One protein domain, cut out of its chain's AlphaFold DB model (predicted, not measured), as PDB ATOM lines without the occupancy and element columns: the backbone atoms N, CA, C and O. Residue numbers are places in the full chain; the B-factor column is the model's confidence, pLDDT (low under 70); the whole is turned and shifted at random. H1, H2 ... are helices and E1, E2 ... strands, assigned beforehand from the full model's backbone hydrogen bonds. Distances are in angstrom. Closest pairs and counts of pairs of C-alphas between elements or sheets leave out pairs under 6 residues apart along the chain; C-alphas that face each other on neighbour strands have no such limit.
ATOM      1  N   GLY A  92      32.898 -15.955 122.427       83.94
ATOM      2  CA  GLY A  92      32.327 -16.712 121.307       83.94
ATOM      3  C   GLY A  92      30.824 -16.993 121.460       83.94
ATOM      4  O   GLY A  92      30.135 -17.164 120.458       83.94
ATOM      5  N   SER A  93      30.297 -16.987 122.690       82.25
ATOM      6  CA  SER A  93      28.865 -17.148 122.963       82.25
ATOM      7  C   SER A  93      28.070 -15.839 122.880       82.25
ATOM      8  O   SER A  93      26.857 -15.848 123.091       82.25
ATOM      9  N   GLY A  94      28.736 -14.699 122.683       85.31
ATOM     10  CA  GLY A  94      28.111 -13.384 122.764       85.31
ATOM     11  C   GLY A  94      28.033 -12.793 124.180       85.31
ATOM     12  O   GLY A  94      27.271 -11.848 124.390       85.31
ATOM     13  N   PHE A  95      28.702 -13.371 125.190       91.44
ATOM     14  CA  PHE A  95      28.699 -12.822 126.553       91.44
ATOM     15  C   PHE A  95      29.669 -11.643 126.663       91.44
ATOM     16  O   PHE A  95      30.774 -11.687 126.136       91.44
ATOM     17  N   SER A  96      29.277 -10.591 127.380       95.12
ATOM     18  CA  SER A  96      30.177  -9.506 127.765       95.12
ATOM     19  C   SER A  96      29.663  -8.842 129.036       95.12
ATOM     20  O   SER A  96      28.460  -8.634 129.217       95.12
ATOM     21  N   ALA A  97      30.581  -8.504 129.929       97.69
ATOM     22  CA  ALA A  97      30.267  -7.836 131.179       97.69
ATOM     23  C   ALA A  97      31.465  -7.031 131.671       97.69
ATOM     24  O   ALA A  97      32.606  -7.253 131.269       97.69
ATOM     25  N   THR A  98      31.195  -6.084 132.561       98.50
ATOM     26  CA  THR A  98      32.225  -5.278 133.215       98.50
ATOM     27  C   THR A  98      31.949  -5.228 134.709       98.50
ATOM     28  O   THR A  98      30.816  -4.992 135.129       98.50
ATOM     29  N   LEU A  99      32.986  -5.467 135.502       98.75
ATOM     30  CA  LEU A  99      32.987  -5.254 136.937       98.75
ATOM     31  C   LEU A  99      33.500  -3.841 137.220       98.75
ATOM     32  O   LEU A  99      34.617  -3.493 136.831       98.75
ATOM     33  N   PHE A 100      32.702  -3.058 137.938       98.81
ATOM     34  CA  PHE A 100      33.067  -1.729 138.414       98.81
ATOM     35  C   PHE A 100      33.179  -1.693 139.937       98.81
ATOM     36  O   PHE A 100      32.457  -2.403 140.639       98.81
ATOM     37  N   GLY A 101      34.048  -0.827 140.445       98.56
ATOM     38  CA  GLY A 101      34.165  -0.496 141.860       98.56
ATOM     39  C   GLY A 101      33.625   0.904 142.121       98.56
ATOM     40  O   GLY A 101      34.107   1.873 141.539       98.56
ATOM     41  N   GLU A 102      32.628   1.033 142.992       98.44
ATOM     42  CA  GLU A 102      32.070   2.329 143.392       98.44
ATOM     43  C   GLU A 102      32.964   2.990 144.438       98.44
ATOM     44  O   GLU A 102      33.186   2.453 145.531       98.44
ATOM     45  N   LYS A 103      33.476   4.174 144.103       98.06
ATOM     46  CA  LYS A 103      34.334   4.967 144.982       98.06
ATOM     47  C   LYS A 103      33.524   5.601 146.102       98.06
ATOM     48  O   LYS A 103      32.359   5.977 145.955       98.06
ATOM     49  N   ARG A 104      34.178   5.807 147.240       96.88
ATOM     50  CA  ARG A 104      33.595   6.531 148.364       96.88
ATOM     51  C   ARG A 104      33.573   8.020 148.060       96.88
ATOM     52  O   ARG A 104      34.620   8.633 147.875       96.88
ATOM     53  N   LYS A 105      32.385   8.618 148.095       95.56
ATOM     54  CA  LYS A 105      32.225  10.070 148.037       95.56
ATOM     55  C   LYS A 105      32.760  10.735 149.306       95.56
ATOM     56  O   LYS A 105      32.374  10.363 150.414       95.56
ATOM     57  N   GLN A 106      33.560  11.774 149.129       94.44
ATOM     58  CA  GLN A 106      34.055  12.661 150.171       94.44
ATOM     59  C   GLN A 106      33.556  14.084 149.909       94.44
ATOM     60  O   GLN A 106      33.304  14.478 148.769       94.44
ATOM     61  N   ILE A 107      33.338  14.838 150.986       94.38
ATOM     62  CA  ILE A 107      32.971  16.252 150.918       94.38
ATOM     63  C   ILE A 107      33.957  17.002 151.791       94.38
ATOM     64  O   ILE A 107      34.007  16.756 153.000       94.38
ATOM     65  N   ASP A 108      34.719  17.912 151.193       94.31
ATOM     66  CA  ASP A 108      35.618  18.759 151.961       94.31
ATOM     67  C   ASP A 108      34.805  19.631 152.928       94.31
ATOM     68  O   ASP A 108      33.834  20.303 152.562       94.31
ATOM     69  N   SER A 109      35.184  19.597 154.204       93.44
ATOM     70  CA  SER A 109      34.437  20.282 155.259       93.44
ATOM     71  C   SER A 109      34.435  21.808 155.102       93.44
ATOM     72  O   SER A 109      33.453  22.445 155.503       93.44
ATOM     73  N   LYS A 110      35.480  22.378 154.486       94.50
ATOM     74  CA  LYS A 110      35.699  23.817 154.308       94.50
ATOM     75  C   LYS A 110      35.169  24.303 152.959       94.50
ATOM     76  O   LYS A 110      34.336  25.203 152.936       94.50
ATOM     77  N   THR A 111      35.608  23.706 151.853       95.50
ATOM     78  CA  THR A 111      35.279  24.145 150.484       95.50
ATOM     79  C   THR A 111      33.947  23.593 149.983       95.50
ATOM     80  O   THR A 111      33.385  24.123 149.029       95.50
ATOM     81  N   LYS A 112      33.413  22.545 150.632       94.56
ATOM     82  CA  LYS A 112      32.236  21.772 150.188       94.56
ATOM     83  C   LYS A 112      32.425  21.072 148.839       94.56
ATOM     84  O   LYS A 112      31.446  20.599 148.252       94.56
ATOM     85  N   GLU A 113      33.664  20.971 148.366       93.44
ATOM     86  CA  GLU A 113      34.012  20.253 147.147       93.44
ATOM     87  C   GLU A 113      33.743  18.754 147.305       93.44
ATOM     88  O   GLU A 113      33.930  18.181 148.381       93.44
ATOM     89  N   LYS A 114      33.254  18.123 146.233       94.62
ATOM     90  CA  LYS A 114      32.979  16.686 146.194       94.62
ATOM     91  C   LYS A 114      34.128  15.987 145.487       94.62
ATOM     92  O   LYS A 114      34.394  16.291 144.330       94.62
ATOM     93  N   SER A 115      34.711  15.000 146.146       94.62
ATOM     94  CA  SER A 115      35.688  14.086 145.561       94.62
ATOM     95  C   SER A 115      35.255  12.640 145.784       94.62
ATOM     96  O   SER A 115      34.290  12.360 146.503       94.62
ATOM     97  N   TYR A 116      35.943  11.714 145.131       97.00
ATOM     98  CA  TYR A 116      35.668  10.289 145.214       97.00
ATOM     99  C   TYR A 116      36.996   9.545 145.319       97.00
ATOM    100  O   TYR A 116      37.930   9.856 144.585       97.00
ATOM    101  N   THR A 117      37.082   8.576 146.227       96.94
ATOM    102  CA  THR A 117      38.316   7.819 146.473       96.94
ATOM    103  C   THR A 117      38.049   6.325 146.621       96.94
ATOM    104  O   THR A 117      37.020   5.917 147.168       96.94
ATOM    105  N   SER A 118      38.991   5.517 146.144       96.19
ATOM    106  CA  SER A 118      39.080   4.068 146.360       96.19
ATOM    107  C   SER A 118      40.189   3.681 147.352       96.19
ATOM    108  O   SER A 118      40.418   2.497 147.574       96.19
ATOM    109  N   GLU A 119      40.827   4.656 148.016       95.88
ATOM    110  CA  GLU A 119      41.902   4.447 149.009       95.88
ATOM    111  C   GLU A 119      41.505   3.479 150.138       95.88
ATOM    112  O   GLU A 119      42.322   2.698 150.618       95.88
ATOM    113  N   TYR A 120      40.227   3.486 150.527       92.88
ATOM    114  CA  TYR A 120      39.664   2.635 151.586       92.88
ATOM    115  C   TYR A 120      38.886   1.436 151.025       92.88
ATOM    116  O   TYR A 120      37.970   0.930 151.678       92.88
ATOM    117  N   GLY A 121      39.188   1.041 149.789       94.94
ATOM    118  CA  GLY A 121      38.402   0.082 149.026       94.94
ATOM    119  C   GLY A 121      37.108   0.670 148.460       94.94
ATOM    120  O   GLY A 121      36.824   1.872 148.554       94.94
ATOM    121  N   TYR A 122      36.312  -0.204 147.853       97.44
ATOM    122  CA  TYR A 122      35.063   0.150 147.185       97.44
ATOM    123  C   TYR A 122      33.871   0.005 148.127       97.44
ATOM    124  O   TYR A 122      33.795  -0.930 148.919       97.44
ATOM    125  N   ILE A 123      32.906   0.922 148.029       96.06
ATOM    126  CA  ILE A 123      31.668   0.841 148.829       96.06
ATOM    127  C   ILE A 123      30.646  -0.136 148.236       96.06
ATOM    128  O   ILE A 123      29.607  -0.403 148.848       96.06
ATOM    129  N   ASN A 124      30.903  -0.590 147.011       97.38
ATOM    130  CA  ASN A 124      30.081  -1.516 146.258       97.38
ATOM    131  C   ASN A 124      30.862  -2.010 145.035       97.38
ATOM    132  O   ASN A 124      31.559  -1.228 144.384       97.38
ATOM    133  N   TYR A 125      30.673  -3.270 144.685       98.31
ATOM    134  CA  TYR A 125      31.080  -3.852 143.417       98.31
ATOM    135  C   TYR A 125      29.851  -3.952 142.521       98.31
ATOM    136  O   TYR A 125      28.784  -4.368 142.970       98.31
ATOM    137  N   ILE A 126      29.972  -3.543 141.261       98.69
ATOM    138  CA  ILE A 126      28.868  -3.569 140.303       98.69
ATOM    139  C   ILE A 126      29.230  -4.479 139.143       98.69
ATOM    140  O   ILE A 126      30.101  -4.145 138.345       98.69
ATOM    141  N   LEU A 127      28.518  -5.597 139.020       98.50
ATOM    142  CA  LEU A 127      28.564  -6.434 137.830       98.50
ATOM    143  C   LEU A 127      27.543  -5.910 136.816       98.50
ATOM    144  O   LEU A 127      26.336  -6.095 136.984       98.50
ATOM    145  N   ALA A 128      28.030  -5.241 135.774       98.31
ATOM    146  CA  ALA A 128      27.213  -4.716 134.688       98.31
ATOM    147  C   ALA A 128      27.289  -5.644 133.469       98.31
ATOM    148  O   ALA A 128      28.353  -5.800 132.862       98.31
ATOM    149  N   ILE A 129      26.166  -6.267 133.113       97.12
ATOM    150  CA  ILE A 129      26.081  -7.260 132.037       97.12
ATOM    151  C   ILE A 129      25.529  -6.604 130.770       97.12
ATOM    152  O   ILE A 129      24.415  -6.064 130.754       97.12
ATOM    153  N   ARG A 130      26.305  -6.685 129.685       93.31
ATOM    154  CA  ARG A 130      25.932  -6.163 128.370       93.31
ATOM    155  C   ARG A 130      24.825  -7.026 127.771       93.31
ATOM    156  O   ARG A 130      24.886  -8.252 127.801       93.31
ATOM    157  N   GLY A 131      23.818  -6.392 127.179       82.50
ATOM    158  CA  GLY A 131      22.866  -7.095 126.324       82.50
ATOM    159  C   GLY A 131      23.379  -7.213 124.890       82.50
ATOM    160  O   GLY A 131      24.004  -6.293 124.365       82.50
ATOM    161  N   THR A 132      23.050  -8.307 124.219       71.00
ATOM    162  CA  THR A 132      23.118  -8.390 122.755       71.00
ATOM    163  C   THR A 132      21.846  -7.803 122.132       71.00
ATOM    164  O   THR A 132      20.819  -7.640 122.808       71.00
ATOM    165  N   GLU A 133      21.918  -7.400 120.859       50.28
ATOM    166  CA  GLU A 133      20.746  -6.869 120.163       50.28
ATOM    167  C   GLU A 133      19.643  -7.926 120.051       50.28
ATOM    168  O   GLU A 133      19.859  -9.086 119.716       50.28
ATOM    169  N   MET A 134      18.430  -7.483 120.368       44.69
ATOM    170  CA  MET A 134      17.238  -8.298 120.587       44.69
ATOM    171  C   MET A 134      16.491  -8.623 119.283       44.69
ATOM    172  O   MET A 134      15.344  -9.051 119.334       44.69
ATOM    173  N   SER A 135      17.096  -8.398 118.113       43.00
ATOM    174  CA  SER A 135      16.473  -8.648 116.804       43.00
ATOM    175  C   SER A 135      16.107 -10.125 116.627       43.00
ATOM    176  O   SER A 135      14.963 -10.414 116.300       43.00
ATOM    177  N   SER A 136      16.990 -11.060 116.995       47.50
ATOM    178  CA  SER A 136      16.685 -12.505 116.981       47.50
ATOM    179  C   SER A 136      15.711 -12.950 118.081       47.50
ATOM    180  O   SER A 136      15.037 -13.961 117.937       47.50
ATOM    181  N   PHE A 137      15.612 -12.196 119.180       45.59
ATOM    182  CA  PHE A 137      14.690 -12.486 120.288       45.59
ATOM    183  C   PHE A 137      13.297 -11.872 120.079       45.59
ATOM    184  O   PHE A 137      12.334 -12.340 120.676       45.59
ATOM    185  N   LYS A 138      13.155 -10.827 119.253       42.91
ATOM    186  CA  LYS A 138      11.856 -10.218 118.930       42.91
ATOM    187  C   LYS A 138      10.993 -11.143 118.078       42.91
ATOM    188  O   LYS A 138       9.821 -11.281 118.402       42.91
ATOM    189  N   ASP A 139      11.562 -11.810 117.073       42.47
ATOM    190  CA  ASP A 139      10.834 -12.846 116.320       42.47
ATOM    191  C   ASP A 139      10.414 -13.999 117.241       42.47
ATOM    192  O   ASP A 139       9.278 -14.459 117.197       42.47
ATOM    193  N   LEU A 140      11.293 -14.360 118.177       43.84
ATOM    194  CA  LEU A 140      11.073 -15.375 119.203       43.84
ATOM    195  C   LEU A 140       9.930 -15.011 120.183       43.84
ATOM    196  O   LEU A 140       9.136 -15.861 120.573       43.84
ATOM    197  N   PHE A 141       9.813 -13.734 120.563       39.44
ATOM    198  CA  PHE A 141       8.787 -13.236 121.492       39.44
ATOM    199  C   PHE A 141       7.444 -12.898 120.829       39.44
ATOM    200  O   PHE A 141       6.409 -12.998 121.487       39.44
ATOM    201  N   VAL A 142       7.453 -12.439 119.572       42.97
ATOM    202  CA  VAL A 142       6.251 -11.959 118.868       42.97
ATOM    203  C   VAL A 142       5.526 -13.096 118.142       42.97
ATOM    204  O   VAL A 142       4.299 -13.064 118.079       42.97
ATOM    205  N   ALA A 143       6.243 -14.110 117.643       40.47
ATOM    206  CA  ALA A 143       5.626 -15.249 116.959       40.47
ATOM    207  C   ALA A 143       5.121 -16.341 117.924       40.47
ATOM    208  O   ALA A 143       4.100 -16.964 117.653       40.47
ATOM    209  N   ASP A 144       5.784 -16.531 119.070       36.75
ATOM    210  CA  ASP A 144       5.645 -17.738 119.891       36.75
ATOM    211  C   ASP A 144       5.525 -17.426 121.393       36.75
ATOM    212  O   ASP A 144       6.330 -17.862 122.224       36.75
ATOM    213  N   ALA A 145       4.456 -16.727 121.789       35.50
ATOM    214  CA  ALA A 145       4.128 -16.460 123.200       35.50
ATOM    215  C   ALA A 145       4.000 -17.738 124.078       35.50
ATOM    216  O   ALA A 145       3.919 -17.648 125.309       35.50
ATOM    217  N   SER A 146       4.017 -18.927 123.463       39.06
ATOM    218  CA  SER A 146       4.028 -20.247 124.103       39.06
ATOM    219  C   SER A 146       5.210 -21.162 123.737       39.06
ATOM    220  O   SER A 146       5.312 -22.223 124.345       39.06
ATOM    221  N   LEU A 147       6.101 -20.806 122.802       33.88
ATOM    222  CA  LEU A 147       7.051 -21.773 122.211       33.88
ATOM    223  C   LEU A 147       8.535 -21.417 122.359       33.88
ATOM    224  O   LEU A 147       9.383 -22.266 122.099       33.88
ATOM    225  N   ALA A 148       8.870 -20.224 122.854       39.44
ATOM    226  CA  ALA A 148      10.248 -19.749 122.769       39.44
ATOM    227  C   ALA A 148      10.795 -19.070 124.035       39.44
ATOM    228  O   ALA A 148      11.621 -18.161 124.039       39.44
ATOM    229  N   ILE A 149      10.328 -19.601 125.155       43.56
ATOM    230  CA  ILE A 149      10.790 -19.331 126.515       43.56
ATOM    231  C   ILE A 149      11.997 -20.239 126.884       43.56
ATOM    232  O   ILE A 149      12.448 -20.291 128.028       43.56
ATOM    233  N   GLY A 150      12.545 -20.967 125.905       44.81
ATOM    234  CA  GLY A 150      13.605 -21.955 126.078       44.81
ATOM    235  C   GLY A 150      14.975 -21.441 125.642       44.81
ATOM    236  O   GLY A 150      15.209 -21.213 124.463       44.81
ATOM    237  N   SER A 151      15.893 -21.368 126.604       52.28
ATOM    238  CA  SER A 151      17.347 -21.209 126.472       52.28
ATOM    239  C   SER A 151      17.897 -19.826 126.087       52.28
ATOM    240  O   SER A 151      17.992 -19.439 124.927       52.28
ATOM    241  N   ILE A 152      18.436 -19.130 127.094       58.59
ATOM    242  CA  ILE A 152      19.722 -18.451 126.884       58.59
ATOM    243  C   ILE A 152      20.711 -19.533 126.432       58.59
ATOM    244  O   ILE A 152      20.688 -20.615 127.031       58.59
ATOM    245  N   PRO A 153      21.565 -19.297 125.416       66.50
ATOM    246  CA  PRO A 153      22.585 -20.269 125.055       66.50
ATOM    247  C   PRO A 153      23.366 -20.654 126.311       66.50
ATOM    248  O   PRO A 153      23.951 -19.782 126.951       66.50
ATOM    249  N   LYS A 154      23.365 -21.943 126.682       76.31
ATOM    250  CA  LYS A 154      24.031 -22.435 127.900       76.31
ATOM    251  C   LYS A 154      25.468 -21.909 128.007       76.31
ATOM    252  O   LYS A 154      25.885 -21.488 129.074       76.31
ATOM    253  N   ALA A 155      26.163 -21.811 126.873       80.38
ATOM    254  CA  ALA A 155      27.492 -21.216 126.775       80.38
ATOM    255  C   ALA A 155      27.569 -19.759 127.279       80.38
ATOM    256  O   ALA A 155      28.508 -19.419 127.982       80.38
ATOM    257  N   GLN A 156      26.580 -18.906 126.984       85.56
ATOM    258  CA  GLN A 156      26.555 -17.511 127.445       85.56
ATOM    259  C   GLN A 156      26.293 -17.400 128.951       85.56
ATOM    260  O   GLN A 156      26.836 -16.519 129.614       85.56
ATOM    261  N   TYR A 157      25.477 -18.304 129.491       86.19
ATOM    262  CA  TYR A 157      25.268 -18.431 130.931       86.19
ATOM    263  C   TYR A 157      26.518 -18.980 131.645       86.19
ATOM    264  O   TYR A 157      26.917 -18.448 132.679       86.19
ATOM    265  N   ASP A 158      27.172 -19.996 131.079       88.94
ATOM    266  CA  ASP A 158      28.409 -20.563 131.621       88.94
ATOM    267  C   ASP A 158      29.546 -19.521 131.595       88.94
ATOM    268  O   ASP A 158      30.237 -19.343 132.596       88.94
ATOM    269  N   ASP A 159      29.698 -18.765 130.500       93.44
ATOM    270  CA  ASP A 159      30.670 -17.666 130.380       93.44
ATOM    271  C   ASP A 159      30.445 -16.576 131.436       93.44
ATOM    272  O   ASP A 159      31.403 -16.046 132.004       93.44
ATOM    273  N   MET A 160      29.183 -16.277 131.754       94.19
ATOM    274  CA  MET A 160      28.820 -15.341 132.815       94.19
ATOM    275  C   MET A 160      29.284 -15.817 134.193       94.19
ATOM    276  O   MET A 160      29.882 -15.037 134.940       94.19
ATOM    277  N   LEU A 161      29.034 -17.085 134.530       93.81
ATOM    278  CA  LEU A 161      29.490 -17.665 135.795       93.81
ATOM    279  C   LEU A 161      31.019 -17.726 135.856       93.81
ATOM    280  O   LEU A 161      31.607 -17.301 136.847       93.81
ATOM    281  N   ASN A 162      31.668 -18.167 134.777       95.56
ATOM    282  CA  ASN A 162      33.125 -18.213 134.680       95.56
ATOM    283  C   ASN A 162      33.740 -16.825 134.881       95.56
ATOM    284  O   ASN A 162      34.692 -16.672 135.646       95.56
ATOM    285  N   PHE A 163      33.179 -15.791 134.247       97.56
ATOM    286  CA  PHE A 163      33.643 -14.423 134.439       97.56
ATOM    287  C   PHE A 163      33.511 -13.976 135.897       97.56
ATOM    288  O   PHE A 163      34.464 -13.414 136.443       97.56
ATOM    289  N   TYR A 164      32.383 -14.266 136.548       96.12
ATOM    290  CA  TYR A 164      32.193 -13.959 137.965       96.12
ATOM    291  C   TYR A 164      33.204 -14.682 138.866       96.12
ATOM    292  O   TYR A 164      33.789 -14.046 139.742       96.12
ATOM    293  N   GLU A 165      33.499 -15.958 138.614       95.44
ATOM    294  CA  GLU A 165      34.547 -16.694 139.338       95.44
ATOM    295  C   GLU A 165      35.920 -16.019 139.192       95.44
ATOM    296  O   GLU A 165      36.682 -15.893 140.155       95.44
ATOM    297  N   THR A 166      36.229 -15.479 138.009       97.69
ATOM    298  CA  THR A 166      37.453 -14.687 137.846       97.69
ATOM    299  C   THR A 166      37.396 -13.337 138.566       97.69
ATOM    300  O   THR A 166      38.445 -12.808 138.925       97.69
ATOM    301  N   CYS A 167      36.210 -12.755 138.759       97.50
ATOM    302  CA  CYS A 167      36.033 -11.497 139.483       97.50
ATOM    303  C   CYS A 167      36.259 -11.694 140.981       97.50
ATOM    304  O   CYS A 167      37.010 -10.938 141.584       97.50
ATOM    305  N   ILE A 168      35.658 -12.724 141.579       94.88
ATOM    306  CA  ILE A 168      35.787 -12.993 143.019       94.88
ATOM    307  C   ILE A 168      37.170 -13.526 143.407       94.88
ATOM    308  O   ILE A 168      37.542 -13.451 144.575       94.88
ATOM    309  N   LYS A 169      37.934 -14.065 142.449       96.50
ATOM    310  CA  LYS A 169      39.345 -14.411 142.654       96.50
ATOM    311  C   LYS A 169      40.207 -13.161 142.841       96.50
ATOM    312  O   LYS A 169      41.040 -13.136 143.741       96.50
ATOM    313  N   ASP A 170      39.993 -12.147 142.005       97.56
ATOM    314  CA  ASP A 170      40.771 -10.903 142.037       97.56
ATOM    315  C   ASP A 170      40.252  -9.942 143.123       97.56
ATOM    316  O   ASP A 170      41.026  -9.213 143.739       97.56
ATOM    317  N   TYR A 171      38.943  -9.979 143.390       96.75
ATOM    318  CA  TYR A 171      38.233  -9.109 144.327       96.75
ATOM    319  C   TYR A 171      37.349  -9.939 145.278       96.75
ATOM    320  O   TYR A 171      36.120  -9.956 145.146       96.75
ATOM    321  N   PRO A 172      37.940 -10.655 146.252       94.56
ATOM    322  CA  PRO A 172      37.198 -11.532 147.163       94.56
ATOM    323  C   PRO A 172      36.171 -10.798 148.038       94.56
ATOM    324  O   PRO A 172      35.207 -11.419 148.487       94.56
ATOM    325  N   GLN A 173      36.320  -9.482 148.226       94.50
ATOM    326  CA  GLN A 173      35.387  -8.626 148.967       94.50
ATOM    327  C   GLN A 173      33.977  -8.606 148.351       94.50
ATOM    328  O   GLN A 173      33.015  -8.294 149.041       94.50
ATOM    329  N   ILE A 174      33.819  -9.018 147.085       94.00
ATOM    330  CA  ILE A 174      32.512  -9.240 146.433       94.00
ATOM    331  C   ILE A 174      31.649 -10.276 147.182       94.00
ATOM    332  O   ILE A 174      30.431 -10.327 147.011       94.00
ATOM    333  N   LYS A 175      32.258 -11.148 147.994       91.31
ATOM    334  CA  LYS A 175      31.534 -12.135 148.810       91.31
ATOM    335  C   LYS A 175      31.082 -11.583 150.162       91.31
ATOM    336  O   LYS A 175      30.341 -12.259 150.873       91.31
ATOM    337  N   GLU A 176      31.509 -10.379 150.534       92.12
ATOM    338  CA  GLU A 176      31.071  -9.738 151.771       92.12
ATOM    339  C   GLU A 176      29.600  -9.334 151.692       92.12
ATOM    340  O   GLU A 176      29.026  -9.180 150.611       92.12
ATOM    341  N   LYS A 177      28.977  -9.153 152.856       91.44
ATOM    342  CA  LYS A 177      27.567  -8.787 152.946       91.44
ATOM    343  C   LYS A 177      27.292  -7.444 152.253       91.44
ATOM    344  O   LYS A 177      28.019  -6.482 152.477       91.44
ATOM    345  N   ASP A 178      26.204  -7.373 151.485       92.44
ATOM    346  CA  ASP A 178      25.716  -6.163 150.806       92.44
ATOM    347  C   ASP A 178      26.785  -5.466 149.933       92.44
ATOM    348  O   ASP A 178      26.795  -4.234 149.800       92.44
ATOM    349  N   SER A 179      27.686  -6.252 149.336       94.44
ATOM    350  CA  SER A 179      28.843  -5.764 148.576       94.44
ATOM    351  C   SER A 179      28.642  -5.779 147.060       94.44
ATOM    352  O   SER A 179      29.324  -5.028 146.367       94.44
ATOM    353  N   LEU A 180      27.715  -6.590 146.534       96.75
ATOM    354  CA  LEU A 180      27.526  -6.801 145.101       96.75
ATOM    355  C   LEU A 180      26.194  -6.233 144.607       96.75
ATOM    356  O   LEU A 180      25.118  -6.632 145.042       96.75
ATOM    357  N   THR A 181      26.247  -5.333 143.634       97.56
ATOM    358  CA  THR A 181      25.087  -4.924 142.838       97.56
ATOM    359  C   THR A 181      25.198  -5.496 141.435       97.56
ATOM    360  O   THR A 181      26.269  -5.490 140.838       97.56
ATOM    361  N   ILE A 182      24.083  -5.959 140.885       97.81
ATOM    362  CA  ILE A 182      24.033  -6.501 139.528       97.81
ATOM    363  C   ILE A 182      23.153  -5.576 138.693       97.81
ATOM    364  O   ILE A 182      22.068  -5.187 139.132       97.81
ATOM    365  N   THR A 183      23.613  -5.206 137.500       98.19
ATOM    366  CA  THR A 183      22.834  -4.382 136.573       98.19
ATOM    367  C   THR A 183      22.919  -4.896 135.142       98.19
ATOM    368  O   THR A 183      23.926  -5.472 134.735       98.19
ATOM    369  N   GLY A 184      21.863  -4.697 134.355       96.12
ATOM    370  CA  GLY A 184      21.861  -5.088 132.950       96.12
ATOM    371  C   GLY A 184      20.660  -4.568 132.170       96.12
ATOM    372  O   GLY A 184      19.588  -4.303 132.721       96.12
ATOM    373  N   ARG A 185      20.832  -4.439 130.853       91.00
ATOM    374  CA  ARG A 185      19.791  -3.995 129.914       91.00
ATOM    375  C   ARG A 185      19.486  -5.082 128.886       91.00
ATOM    376  O   ARG A 185      20.394  -5.802 128.477       91.00
ATOM    377  N   SER A 186      18.236  -5.176 128.416       88.06
ATOM    378  CA  SER A 186      17.836  -6.153 127.384       88.06
ATOM    379  C   SER A 186      18.171  -7.587 127.839       88.06
ATOM    380  O   SER A 186      17.921  -7.927 128.998       88.06
ATOM    381  N   LEU A 187      18.787  -8.414 126.987       85.56
ATOM    382  CA  LEU A 187      19.277  -9.744 127.362       85.56
ATOM    383  C   LEU A 187      20.244  -9.708 128.558       85.56
ATOM    384  O   LEU A 187      20.195 -10.597 129.401       85.56
ATOM    385  N   GLY A 188      21.053  -8.655 128.700       90.25
ATOM    386  CA  GLY A 188      21.952  -8.492 129.845       90.25
ATOM    387  C   GLY A 188      21.196  -8.371 131.170       90.25
ATOM    388  O   GLY A 188      21.642  -8.879 132.191       90.25
ATOM    389  N   GLY A 189      19.997  -7.779 131.157       91.62
ATOM    390  CA  GLY A 189      19.124  -7.742 132.333       91.62
ATOM    391  C   GLY A 189      18.441  -9.084 132.628       91.62
ATOM    392  O   GLY A 189      18.103  -9.363 133.775       91.62
ATOM    393  N   CYS A 190      18.254  -9.936 131.619       87.56
ATOM    394  CA  CYS A 190      17.790 -11.310 131.813       87.56
ATOM    395  C   CYS A 190      18.894 -12.181 132.432       87.56
ATOM    396  O   CYS A 190      18.669 -12.841 133.446       87.56
ATOM    397  N   LEU A 191      20.114 -12.087 131.894       90.00
ATOM    398  CA  LEU A 191      21.312 -12.699 132.468       90.00
ATOM    399  C   LEU A 191      21.553 -12.230 133.907       90.00
ATOM    400  O   LEU A 191      21.833 -13.054 134.764       90.00
ATOM    401  N   ALA A 192      21.350 -10.945 134.207       93.88
ATOM    402  CA  ALA A 192      21.455 -10.411 135.565       93.88
ATOM    403  C   ALA A 192      20.469 -11.065 136.552       93.88
ATOM    404  O   ALA A 192      20.840 -11.350 137.690       93.88
ATOM    405  N   GLN A 193      19.228 -11.334 136.125       91.19
ATOM    406  CA  GLN A 193      18.248 -12.061 136.943       91.19
ATOM    407  C   GLN A 193      18.673 -13.511 137.171       91.19
ATOM    408  O   GLN A 193      18.620 -13.985 138.302       91.19
ATOM    409  N   LEU A 194      19.099 -14.207 136.113       88.50
ATOM    410  CA  LEU A 194      19.561 -15.591 136.226       88.50
ATOM    411  C   LEU A 194      20.794 -15.682 137.113       88.50
ATOM    412  O   LEU A 194      20.801 -16.485 138.029       88.50
ATOM    413  N   PHE A 195      21.773 -14.805 136.912       91.56
ATOM    414  CA  PHE A 195      22.956 -14.705 137.751       91.56
ATOM    415  C   PHE A 195      22.593 -14.544 139.225       91.56
ATOM    416  O   PHE A 195      23.084 -15.301 140.060       91.56
ATOM    417  N   ALA A 196      21.690 -13.608 139.540       91.56
ATOM    418  CA  ALA A 196      21.227 -13.402 140.905       91.56
ATOM    419  C   ALA A 196      20.609 -14.677 141.499       91.56
ATOM    420  O   ALA A 196      20.865 -14.977 142.658       91.56
ATOM    421  N   LEU A 197      19.840 -15.446 140.720       87.19
ATOM    422  CA  LEU A 197      19.285 -16.733 141.157       87.19
ATOM    423  C   LEU A 197      20.373 -17.802 141.339       87.19
ATOM    424  O   LEU A 197      20.326 -18.544 142.315       87.19
ATOM    425  N   SER A 198      21.355 -17.860 140.441       86.56
ATOM    426  CA  SER A 198      22.440 -18.847 140.453       86.56
ATOM    427  C   SER A 198      23.358 -18.713 141.660       86.56
ATOM    428  O   SER A 198      23.831 -19.721 142.175       86.56
ATOM    429  N   ILE A 199      23.613 -17.481 142.108       86.25
ATOM    430  CA  ILE A 199      24.470 -17.223 143.269       86.25
ATOM    431  C   ILE A 199      23.667 -17.011 144.558       86.25
ATOM    432  O   ILE A 199      24.262 -16.774 145.597       86.25
ATOM    433  N   CYS A 200      22.334 -17.089 144.540       76.25
ATOM    434  CA  CYS A 200      21.516 -16.991 145.753       76.25
ATOM    435  C   CYS A 200      21.444 -18.352 146.469       76.25
ATOM    436  O   CYS A 200      20.375 -18.942 146.622       76.25
ATOM    437  N   ASP A 201      22.599 -18.868 146.892       74.06
ATOM    438  CA  ASP A 201      22.717 -20.049 147.750       74.06
ATOM    439  C   ASP A 201      23.065 -19.653 149.195       74.06
ATOM    440  O   ASP A 201      23.400 -18.504 149.478       74.06
ATOM    441  N   ASP A 202      22.997 -20.585 150.148       67.38
ATOM    442  CA  ASP A 202      23.245 -20.269 151.566       67.38
ATOM    443  C   ASP A 202      24.666 -19.733 151.838       67.38
ATOM    444  O   ASP A 202      24.888 -19.059 152.844       67.38
ATOM    445  N   ARG A 203      25.623 -19.979 150.931       67.44
ATOM    446  CA  ARG A 203      27.012 -19.504 151.032       67.44
ATOM    447  C   ARG A 203      27.187 -18.063 150.559       67.44
ATOM    448  O   ARG A 203      28.094 -17.386 151.034       67.44
ATOM    449  N   ASN A 204      26.324 -17.594 149.664       67.75
ATOM    450  CA  ASN A 204      26.391 -16.263 149.060       67.75
ATOM    451  C   ASN A 204      25.137 -15.413 149.343       67.75
ATOM    452  O   ASN A 204      25.080 -14.255 148.954       67.75
ATOM    453  N   ARG A 205      24.154 -15.938 150.087       63.47
ATOM    454  CA  ARG A 205      22.828 -15.342 150.360       63.47
ATOM    455  C   ARG A 205      22.820 -13.872 150.780       63.47
ATOM    456  O   ARG A 205      21.793 -13.215 150.658       63.47
ATOM    457  N   ASN A 206      23.934 -13.386 151.317       77.06
ATOM    458  CA  ASN A 206      24.050 -12.049 151.877       77.06
ATOM    459  C   ASN A 206      24.885 -11.087 151.022       77.06
ATOM    460  O   ASN A 206      24.962  -9.922 151.393       77.06
ATOM    461  N   ASN A 207      25.539 -11.525 149.938       88.88
ATOM    462  CA  ASN A 207      26.454 -10.645 149.209       88.88
ATOM    463  C   ASN A 207      25.750  -9.733 148.193       88.88
ATOM    464  O   ASN A 207      26.191  -8.599 147.986       88.88
ATOM    465  N   ILE A 208      24.631 -10.177 147.604       92.31
ATOM    466  CA  ILE A 208      23.824  -9.353 146.698       92.31
ATOM    467  C   ILE A 208      23.114  -8.250 147.489       92.31
ATOM    468  O   ILE A 208      22.147  -8.486 148.206       92.31
ATOM    469  N   LYS A 209      23.547  -7.015 147.254       93.25
ATOM    470  CA  LYS A 209      22.934  -5.783 147.749       93.25
ATOM    471  C   LYS A 209      21.663  -5.415 146.990       93.25
ATOM    472  O   LYS A 209      20.694  -4.948 147.582       93.25
ATOM    473  N   ALA A 210      21.701  -5.522 145.659       94.50
ATOM    474  CA  ALA A 210      20.611  -5.096 144.785       94.50
ATOM    475  C   ALA A 210      20.747  -5.640 143.353       94.50
ATOM    476  O   ALA A 210      21.852  -5.879 142.862       94.50
ATOM    477  N   LEU A 211      19.610  -5.745 142.664       95.31
ATOM    478  CA  LEU A 211      19.499  -6.103 141.252       95.31
ATOM    479  C   LEU A 211      18.716  -5.012 140.509       95.31
ATOM    480  O   LEU A 211      17.602  -4.673 140.906       95.31
ATOM    481  N   TYR A 212      19.285  -4.495 139.419       97.00
ATOM    482  CA  TYR A 212      18.659  -3.496 138.552       97.00
ATOM    483  C   TYR A 212      18.596  -4.007 137.116       97.00
ATOM    484  O   TYR A 212      19.602  -4.390 136.529       97.00
ATOM    485  N   THR A 213      17.409  -4.010 136.519       94.56
ATOM    486  CA  THR A 213      17.233  -4.503 135.149       94.56
ATOM    487  C   THR A 213      16.404  -3.539 134.329       94.56
ATOM    488  O   THR A 213      15.339  -3.107 134.769       94.56
ATOM    489  N   TYR A 214      16.862  -3.249 133.115       91.44
ATOM    490  CA  TYR A 214      16.261  -2.236 132.254       91.44
ATOM    491  C   TYR A 214      15.790  -2.854 130.942       91.44
ATOM    492  O   TYR A 214      16.594  -3.387 130.176       91.44
ATOM    493  N   ASN A 215      14.487  -2.755 130.663       87.38
ATOM    494  CA  ASN A 215      13.874  -3.293 129.443       87.38
ATOM    495  C   ASN A 215      14.280  -4.758 129.170       87.38
ATOM    496  O   ASN A 215      14.704  -5.100 128.067       87.38
TER     497      ASN A 215
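Overview. This is residues 92 to 215 of the 225 residues of an uncharacterized protein of Campylobacter jejuni (UniProt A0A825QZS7). A twisted wall of four strands, E1, E4, E5 and E6, has helices H2 and H4 over one face. Beyond one end of it the hairpin E2 and E3 reaches out as an arm, with residues 108 to 113 sticking out; toward the opposite end of the long axis is H1, with residues 142 to 147 sticking out. The printed part has 124 residues, in the order E1 E2 E3 E4 H1 H2 H3 E5 H4 E6, mixed helices and strands. The main sheet is mixed, in the order E1 E4 E5 E6. The whole is loose and elongated, with a radius of gyration of the C-alphas of 17.5 A and spans of 62 by 33 by 25 A.

Arrangement. E1, residues 97 to 102, is an edge strand, antiparallel to E4, residues 124 to 129, with N 100 and O 126 2.8 A apart. E5, residues 180 to 185, is parallel to E4, with N 181 and O 125 at 2.8 A. E6, residues 208 to 214, the other edge strand, is parallel to E5, with N 209 and O 180 at 2.7 A. H4, residues 187 to 198, lies over E5 at a height over the sheet of 7.7 A and runs along the strands, at 9 degrees to E5 on the local plane; their closest C-alphas, of Gly 184 and Ala 192, are 5.9 A apart. H2, residues 154 to 170, is on the same face, over E1 and E4; it only just runs along the strands, at 27 degrees to E1 on the local plane. H2 touches H4 with residues 157 to 161 alone, at a steep tilt of 66 degrees, the same way; the closest C-alphas, of Tyr 157 and Leu 191, are 7.1 A apart. H3, residues 172 to 175, only grazes the sheet with residues 173 to 175. Two strand-helix-strand units, parallel neighbour strands with helices between, are E4, H1 H2 H3, E5 and E5, H4, E6, the latter with a right-handed crossover; here H1, residues 135 to 143, is not on the sheet and is apart from H2. E1 runs on into E2, residues 104 to 107, at 36 degrees, and E2 forms an antiparallel hairpin with E3, residues 114 to 117, where N 106 and O 115 are 2.8 A apart. Each O i to N i+4 pair is within hydrogen-bond range in H4, against 12 of 13 in H2 and 3 of 5 in H1; H3 is too short for such a pair.

Along the chain. E1 begins at C-alpha 97 (30.267, -7.836, 131.179) and measures 16.0 A, E4 15.9 A, E5 17.3 A and E6 17.8 A, ending at C-alpha 214 (16.261, -2.236, 132.254). E2 spans 10.1 A and E3 10.4 A. H2, the longest helix, begins at C-alpha 154 (24.031, -22.435, 127.900) and measures 24.8 A, H4 16.3 A, H1 12.7 A and H3 5.9 A.

Size, cuts and confidence. The C-alphas farthest apart, of Lys 110 and Leu 147, are 62.7 A apart. The printed part has no cut, and no link is long. The model's pLDDT is under 70 at residues 133 to 153 and 202 to 205.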